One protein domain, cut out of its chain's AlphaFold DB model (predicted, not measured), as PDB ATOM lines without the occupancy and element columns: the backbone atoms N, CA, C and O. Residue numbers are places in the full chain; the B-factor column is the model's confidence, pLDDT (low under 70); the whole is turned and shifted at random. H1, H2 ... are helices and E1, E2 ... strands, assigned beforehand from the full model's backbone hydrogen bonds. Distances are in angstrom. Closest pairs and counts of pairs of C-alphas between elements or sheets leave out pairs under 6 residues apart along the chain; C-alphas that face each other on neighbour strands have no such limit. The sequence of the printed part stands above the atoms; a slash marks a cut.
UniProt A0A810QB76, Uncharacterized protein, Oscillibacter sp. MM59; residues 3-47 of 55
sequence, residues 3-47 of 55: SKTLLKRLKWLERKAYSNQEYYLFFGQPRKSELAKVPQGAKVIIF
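AT A GLANCE: This is residues 3 to 47 of the 55 residues of an uncharacterized protein of Oscillibacter sp. MM59 (UniProt A0A810QB76). A long helix, H1, sticks out as an arm from a small looped head; residues 3 to 19 stand free. In the head, E1 runs away from the arm, the chain swings round through the one-turn helix H2 and folds back, and E2 then runs beside E1 in the same direction. The printed part has 45 residues, with two named helices and two named strands in the order H1, E1, H2, E2; the sheet E1, E2 is parallel and the class is mixed, helices and strands. The whole is extended, with a radius of gyration of the C-alphas of 16.4 A and spans of 51 by 17 by 10 A, the arm making much of the length.

IN THESE COORDINATES: H1, residues 3 to 18, begins at C-alpha 3 (24.017, -23.900, 18.450) and is 22.6 A long. E1, residues 24 to 27, is 10.0 A long and starts at C-alpha 24 (48.799, -17.913, -7.406). H2 is residues 32 to 35, 5.3 A. E2, residues 43 to 46, is 9.9 A long and ends at C-alpha 46 (54.836, -15.773, -15.705).

HOW THE PARTS SIT: H1 is apart from H2 and from E2. In H1 every O i to N i+4 pair is within hydrogen-bond range; H2 is too short for such a pair, and its one O i to N i+3 pair is not within range. E1 and E2 are parallel, 22 degrees between their directions. The C-alphas of Tyr 24 and Lys 43 face each other at 5.2 A. N 27 and O 45 are 3.0 A apart and N 45 and O 25 also 3.0 A, within hydrogen-bond range. E1, H2 and E2 form a strand-helix-strand unit, two parallel neighbour strands with a helix between them along the chain, and its crossover is right-handed.

THE WHOLE: The two C-alphas farthest apart, those of Ser 3 and Gln 29, are 51.2 A apart. The printed part has no cut. The links H1 to E1 and E1 to H2 are tight, and H2 to E2 is short. The mean pLDDT of the printed part is 71.8; 20 residues are under 70, among them residues 17 to 26 and 40 to 44.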
ATOM      1  N   SER A   3      22.678 -23.793  19.078       62.84
ATOM      2  CA  SER A   3      24.017 -23.900  18.450       62.84
ATOM      3  C   SER A   3      24.018 -24.349  16.980       62.84
ATOM      4  O   SER A   3      24.958 -24.049  16.247       62.84
ATOM      5  N   LYS A   4      22.964 -25.031  16.504       67.44
ATOM      6  CA  LYS A   4      22.923 -25.598  15.137       67.44
ATOM      7  C   LYS A   4      22.914 -24.528  14.040       67.44
ATOM      8  O   LYS A   4      23.485 -24.741  12.972       67.44
ATOM      9  N   THR A   5      22.275 -23.389  14.286       76.75
ATOM     10  CA  THR A   5      22.232 -22.246  13.359       76.75
ATOM     11  C   THR A   5      23.579 -21.541  13.273       76.75
ATOM     12  O   THR A   5      24.018 -21.220  12.171       76.75
ATOM     13  N   LEU A   6      24.272 -21.378  14.403       76.56
ATOM     14  CA  LEU A   6      25.605 -20.775  14.445       76.56
ATOM     15  C   LEU A   6      26.629 -21.631  13.683       76.56
ATOM     16  O   LEU A   6      27.380 -21.121  12.858       76.56
ATOM     17  N   LEU A   7      26.576 -22.952  13.874       78.69
ATOM     18  CA  LEU A   7      27.468 -23.914  13.220       78.69
ATOM     19  C   LEU A   7      27.273 -23.964  11.696       78.69
ATOM     20  O   LEU A   7      28.240 -24.058  10.941       78.69
ATOM     21  N   LYS A   8      26.024 -23.858  11.223       82.69
ATOM     22  CA  LYS A   8      25.724 -23.729   9.786       82.69
ATOM     23  C   LYS A   8      26.281 -22.430   9.204       82.69
ATOM     24  O   LYS A   8      26.794 -22.440   8.089       82.69
ATOM     25  N   ARG A   9      26.192 -21.330   9.957       83.06
ATOM     26  CA  ARG A   9      26.689 -20.014   9.540       83.06
ATOM     27  C   ARG A   9      28.216 -19.998   9.457       83.06
ATOM     28  O   ARG A   9      28.744 -19.504   8.470       83.06
ATOM     29  N   LEU A  10      28.895 -20.626  10.421       79.69
ATOM     30  CA  LEU A  10      30.348 -20.815  10.412       79.69
ATOM     31  C   LEU A  10      30.800 -21.604   9.175       79.69
ATOM     32  O   LEU A  10      31.611 -21.111   8.404       79.69
ATOM     33  N   LYS A  11      30.182 -22.763   8.904       80.38
ATOM     34  CA  LYS A  11      30.501 -23.581   7.719       80.38
ATOM     35  C   LYS A  11      30.246 -22.862   6.395       80.38
ATOM     36  O   LYS A  11      30.943 -23.103   5.414       80.38
ATOM     37  N   TRP A  12      29.218 -22.018   6.333       84.62
ATOM     38  CA  TRP A  12      28.936 -21.219   5.141       84.62
ATOM     39  C   TRP A  12      29.989 -20.125   4.933       84.62
ATOM     40  O   TRP A  12      30.446 -19.934   3.809       84.62
ATOM     41  N   LEU A  13      30.417 -19.460   6.010       78.50
ATOM     42  CA  LEU A  13      31.499 -18.475   5.973       78.50
ATOM     43  C   LEU A  13      32.842 -19.113   5.609       78.50
ATOM     44  O   LEU A  13      33.536 -18.573   4.756       78.50
ATOM     45  N   GLU A  14      33.165 -20.282   6.168       68.75
ATOM     46  CA  GLU A  14      34.345 -21.062   5.777       68.75
ATOM     47  C   GLU A  14      34.302 -21.383   4.284       68.75
ATOM     48  O   GLU A  14      35.230 -21.045   3.558       68.75
ATOM     49  N   ARG A  15      33.199 -21.951   3.777       74.38
ATOM     50  CA  ARG A  15      33.054 -22.251   2.342       74.38
ATOM     51  C   ARG A  15      33.201 -21.020   1.456       74.38
ATOM     52  O   ARG A  15      33.775 -21.135   0.383       74.38
ATOM     53  N   LYS A  16      32.697 -19.865   1.893       72.94
ATOM     54  CA  LYS A  16      32.807 -18.598   1.160       72.94
ATOM     55  C   LYS A  16      34.230 -18.024   1.186       72.94
ATOM     56  O   LYS A  16      34.656 -17.399   0.223       72.94
ATOM     57  N   ALA A  17      34.966 -18.235   2.274       64.25
ATOM     58  CA  ALA A  17      36.376 -17.875   2.357       64.25
ATOM     59  C   ALA A  17      37.232 -18.795   1.469       64.25
ATOM     60  O   ALA A  17      38.069 -18.311   0.715       64.25
ATOM     61  N   TYR A  18      36.960 -20.105   1.487       63.00
ATOM     62  CA  TYR A  18      37.642 -21.085   0.637       63.00
ATOM     63  C   TYR A  18      37.276 -20.958  -0.847       63.00
ATOM     64  O   TYR A  18      38.132 -21.187  -1.693       63.00
ATOM     65  N   SER A  19      36.052 -20.543  -1.198       63.66
ATOM     66  CA  SER A  19      35.677 -20.306  -2.603       63.66
ATOM     67  C   SER A  19      36.439 -19.146  -3.243       63.66
ATOM     68  O   SER A  19      36.474 -19.051  -4.464       63.66
ATOM     69  N   ASN A  20      37.029 -18.272  -2.425       59.88
ATOM     70  CA  ASN A  20      37.804 -17.114  -2.857       59.88
ATOM     71  C   ASN A  20      39.315 -17.317  -2.684       59.88
ATOM     72  O   ASN A  20      40.058 -16.338  -2.734       59.88
ATOM     73  N   GLN A  21      39.790 -18.550  -2.462       61.53
ATOM     74  CA  GLN A  21      41.224 -18.819  -2.522       61.53
ATOM     75  C   GLN A  21      41.694 -18.668  -3.968       61.53
ATOM     76  O   GLN A  21      41.632 -19.590  -4.777       61.53
ATOM     77  N   GLU A  22      42.147 -17.462  -4.295       62.03
ATOM     78  CA  GLU A  22      42.918 -17.208  -5.498       62.03
ATOM     79  C   GLU A  22      44.241 -17.965  -5.367       62.03
ATOM     80  O   GLU A  22      45.090 -17.641  -4.534       62.03
ATOM     81  N   TYR A  23      44.396 -19.021  -6.161       59.53
ATOM     82  CA  TYR A  23      45.656 -19.741  -6.258       59.53
ATOM     83  C   TYR A  23      46.581 -18.960  -7.186       59.53
ATOM     84  O   TYR A  23      46.251 -18.740  -8.354       59.53
ATOM     85  N   TYR A  24      47.727 -18.546  -6.651       63.97
ATOM     86  CA  TYR A  24      48.799 -17.913  -7.406       63.97
ATOM     87  C   TYR A  24      49.844 -18.971  -7.745       63.97
ATOM     88  O   TYR A  24      50.416 -19.597  -6.852       63.97
ATOM     89  N   LEU A  25      50.061 -19.196  -9.038       65.19
ATOM     90  CA  LEU A  25      51.082 -20.113  -9.538       65.19
ATOM     91  C   LEU A  25      52.134 -19.310 -10.296       65.19
ATOM     92  O   LEU A  25      51.803 -18.591 -11.241       65.19
ATOM     93  N   PHE A  26      53.384 -19.441  -9.860       69.56
ATOM     94  CA  PHE A  26      54.528 -18.741 -10.429       69.56
ATOM     95  C   PHE A  26      55.302 -19.676 -11.348       69.56
ATOM     96  O   PHE A  26      55.689 -20.774 -10.940       69.56
ATOM     97  N   PHE A  27      55.547 -19.234 -12.575       72.56
ATOM     98  CA  PHE A  27      56.378 -19.955 -13.531       72.56
ATOM     99  C   PHE A  27      57.444 -19.023 -14.111       72.56
ATOM    100  O   PHE A  27      57.162 -17.856 -14.362       72.56
ATOM    101  N   GLY A  28      58.645 -19.548 -14.363       71.56
ATOM    102  CA  GLY A  28      59.647 -18.859 -15.185       71.56
ATOM    103  C   GLY A  28      59.325 -19.038 -16.671       71.56
ATOM    104  O   GLY A  28      58.746 -18.171 -17.310       71.56
ATOM    105  N   GLN A  29      59.593 -20.229 -17.211       73.06
ATOM    106  CA  GLN A  29      59.242 -20.595 -18.591       73.06
ATOM    107  C   GLN A  29      58.347 -21.843 -18.609       73.06
ATOM    108  O   GLN A  29      58.835 -22.955 -18.833       73.06
ATOM    109  N   PRO A  30      57.038 -21.701 -18.333       75.69
ATOM    110  CA  PRO A  30      56.155 -22.855 -18.256       75.69
ATOM    111  C   PRO A  30      55.967 -23.511 -19.623       75.69
ATOM    112  O   PRO A  30      55.677 -22.853 -20.626       75.69
ATOM    113  N   ARG A  31      56.035 -24.842 -19.667       79.50
ATOM    114  CA  ARG A  31      55.618 -25.615 -20.843       79.50
ATOM    115  C   ARG A  31      54.092 -25.654 -20.924       79.50
ATOM    116  O   ARG A  31      53.394 -25.661 -19.911       79.50
ATOM    117  N   LYS A  32      53.542 -25.797 -22.139       78.25
ATOM    118  CA  LYS A  32      52.080 -25.903 -22.358       78.25
ATOM    119  C   LYS A  32      51.417 -26.997 -21.505       78.25
ATOM    120  O   LYS A  32      50.292 -26.830 -21.049       78.25
ATOM    121  N   SER A  33      52.127 -28.097 -21.259       80.44
ATOM    122  CA  SER A  33      51.674 -29.209 -20.413       80.44
ATOM    123  C   SER A  33      51.539 -28.858 -18.929       80.44
ATOM    124  O   SER A  33      50.787 -29.514 -18.216       80.44
ATOM    125  N   GLU A  34      52.286 -27.867 -18.447       73.50
ATOM    126  CA  GLU A  34      52.271 -27.429 -17.048       73.50
ATOM    127  C   GLU A  34      51.126 -26.445 -16.813       73.50
ATOM    128  O   GLU A  34      50.393 -26.582 -15.837       73.50
ATOM    129  N   LEU A  35      50.879 -25.555 -17.780       75.06
ATOM    130  CA  LEU A  35      49.707 -24.675 -17.788       75.06
ATOM    131  C   LEU A  35      48.389 -25.458 -17.867       75.06
ATOM    132  O   LEU A  35      47.399 -25.061 -17.265       75.06
ATOM    133  N   ALA A  36      48.371 -26.605 -18.550       75.06
ATOM    134  CA  ALA A  36      47.179 -27.452 -18.643       75.06
ATOM    135  C   ALA A  36      46.772 -28.103 -17.304       75.06
ATOM    136  O   ALA A  36      45.637 -28.552 -17.162       75.06
ATOM    137  N   LYS A  37      47.687 -28.168 -16.326       78.75
ATOM    138  CA  LYS A  37      47.426 -28.705 -14.977       78.75
ATOM    139  C   LYS A  37      46.937 -27.636 -13.997       78.75
ATOM    140  O   LYS A  37      46.681 -27.951 -12.836       78.75
ATOM    141  N   VAL A  38      46.837 -26.383 -14.441       75.94
ATOM    142  CA  VAL A  38      46.435 -25.260 -13.599       75.94
ATOM    143  C   VAL A  38      44.946 -25.394 -13.247       75.94
ATOM    144  O   VAL A  38      44.118 -25.541 -14.149       75.94
ATOM    145  N   PRO A  39      44.582 -25.350 -11.951       72.50
ATOM    146  CA  PRO A  39      43.188 -25.405 -11.543       72.50
ATOM    147  C   PRO A  39      42.402 -24.228 -12.128       72.50
ATOM    148  O   PRO A  39      42.883 -23.096 -12.193       72.50
ATOM    149  N   GLN A  40      41.166 -24.498 -12.542       68.69
ATOM    150  CA  GLN A  40      40.292 -23.495 -13.141       68.69
ATOM    151  C   GLN A  40      40.053 -22.340 -12.151       68.69
ATOM    152  O   GLN A  40      39.585 -22.563 -11.037       68.69
ATOM    153  N   GLY A  41      40.397 -21.112 -12.554       67.25
ATOM    154  CA  GLY A  41      40.298 -19.910 -11.711       67.25
ATOM    155  C   GLY A  41      41.591 -19.501 -10.992       67.25
ATOM    156  O   GLY A  41      41.600 -18.470 -10.323       67.25
ATOM    157  N   ALA A  42      42.686 -20.250 -11.140       67.69
ATOM    158  CA  ALA A  42      43.993 -19.823 -10.650       67.69
ATOM    159  C   ALA A  42      44.565 -18.681 -11.508       67.69
ATOM    160  O   ALA A  42      44.496 -18.711 -12.740       67.69
ATOM    161  N   LYS A  43      45.158 -17.678 -10.852       68.75
ATOM    162  CA  LYS A  43      45.905 -16.610 -11.521       68.75
ATOM    163  C   LYS A  43      47.332 -17.096 -11.748       68.75
ATOM    164  O   LYS A  43      48.036 -17.461 -10.807       68.75
ATOM    165  N   VAL A  44      47.748 -17.112 -13.008       69.38
ATOM    166  CA  VAL A  44      49.099 -17.512 -13.405       69.38
ATOM    167  C   VAL A  44      49.946 -16.260 -13.580       69.38
ATOM    168  O   VAL A  44      49.557 -15.360 -14.322       69.38
ATOM    169  N   ILE A  45      51.096 -16.213 -12.913       70.44
ATOM    170  CA  ILE A  45      52.100 -15.157 -13.072       70.44
ATOM    171  C   ILE A  45      53.321 -15.797 -13.742       70.44
ATOM    172  O   ILE A  45      53.884 -16.763 -13.221       70.44
ATOM    173  N   ILE A  46      53.691 -15.293 -14.921       69.94
ATOM    174  CA  ILE A  46      54.836 -15.773 -15.705       69.94
ATOM    175  C   ILE A  46      55.925 -14.705 -15.635       69.94
ATOM    176  O   ILE A  46      55.711 -13.592 -16.109       69.94
ATOM    177  N   PHE A  47      57.073 -15.040 -15.050       67.56
ATOM    178  CA  PHE A  47      58.238 -14.160 -15.005       67.56
ATOM    179  C   PHE A  47      59.105 -14.391 -16.242       67.56
ATOM    180  O   PHE A  47      59.686 -15.461 -16.405       67.56
TER     181      PHE A  47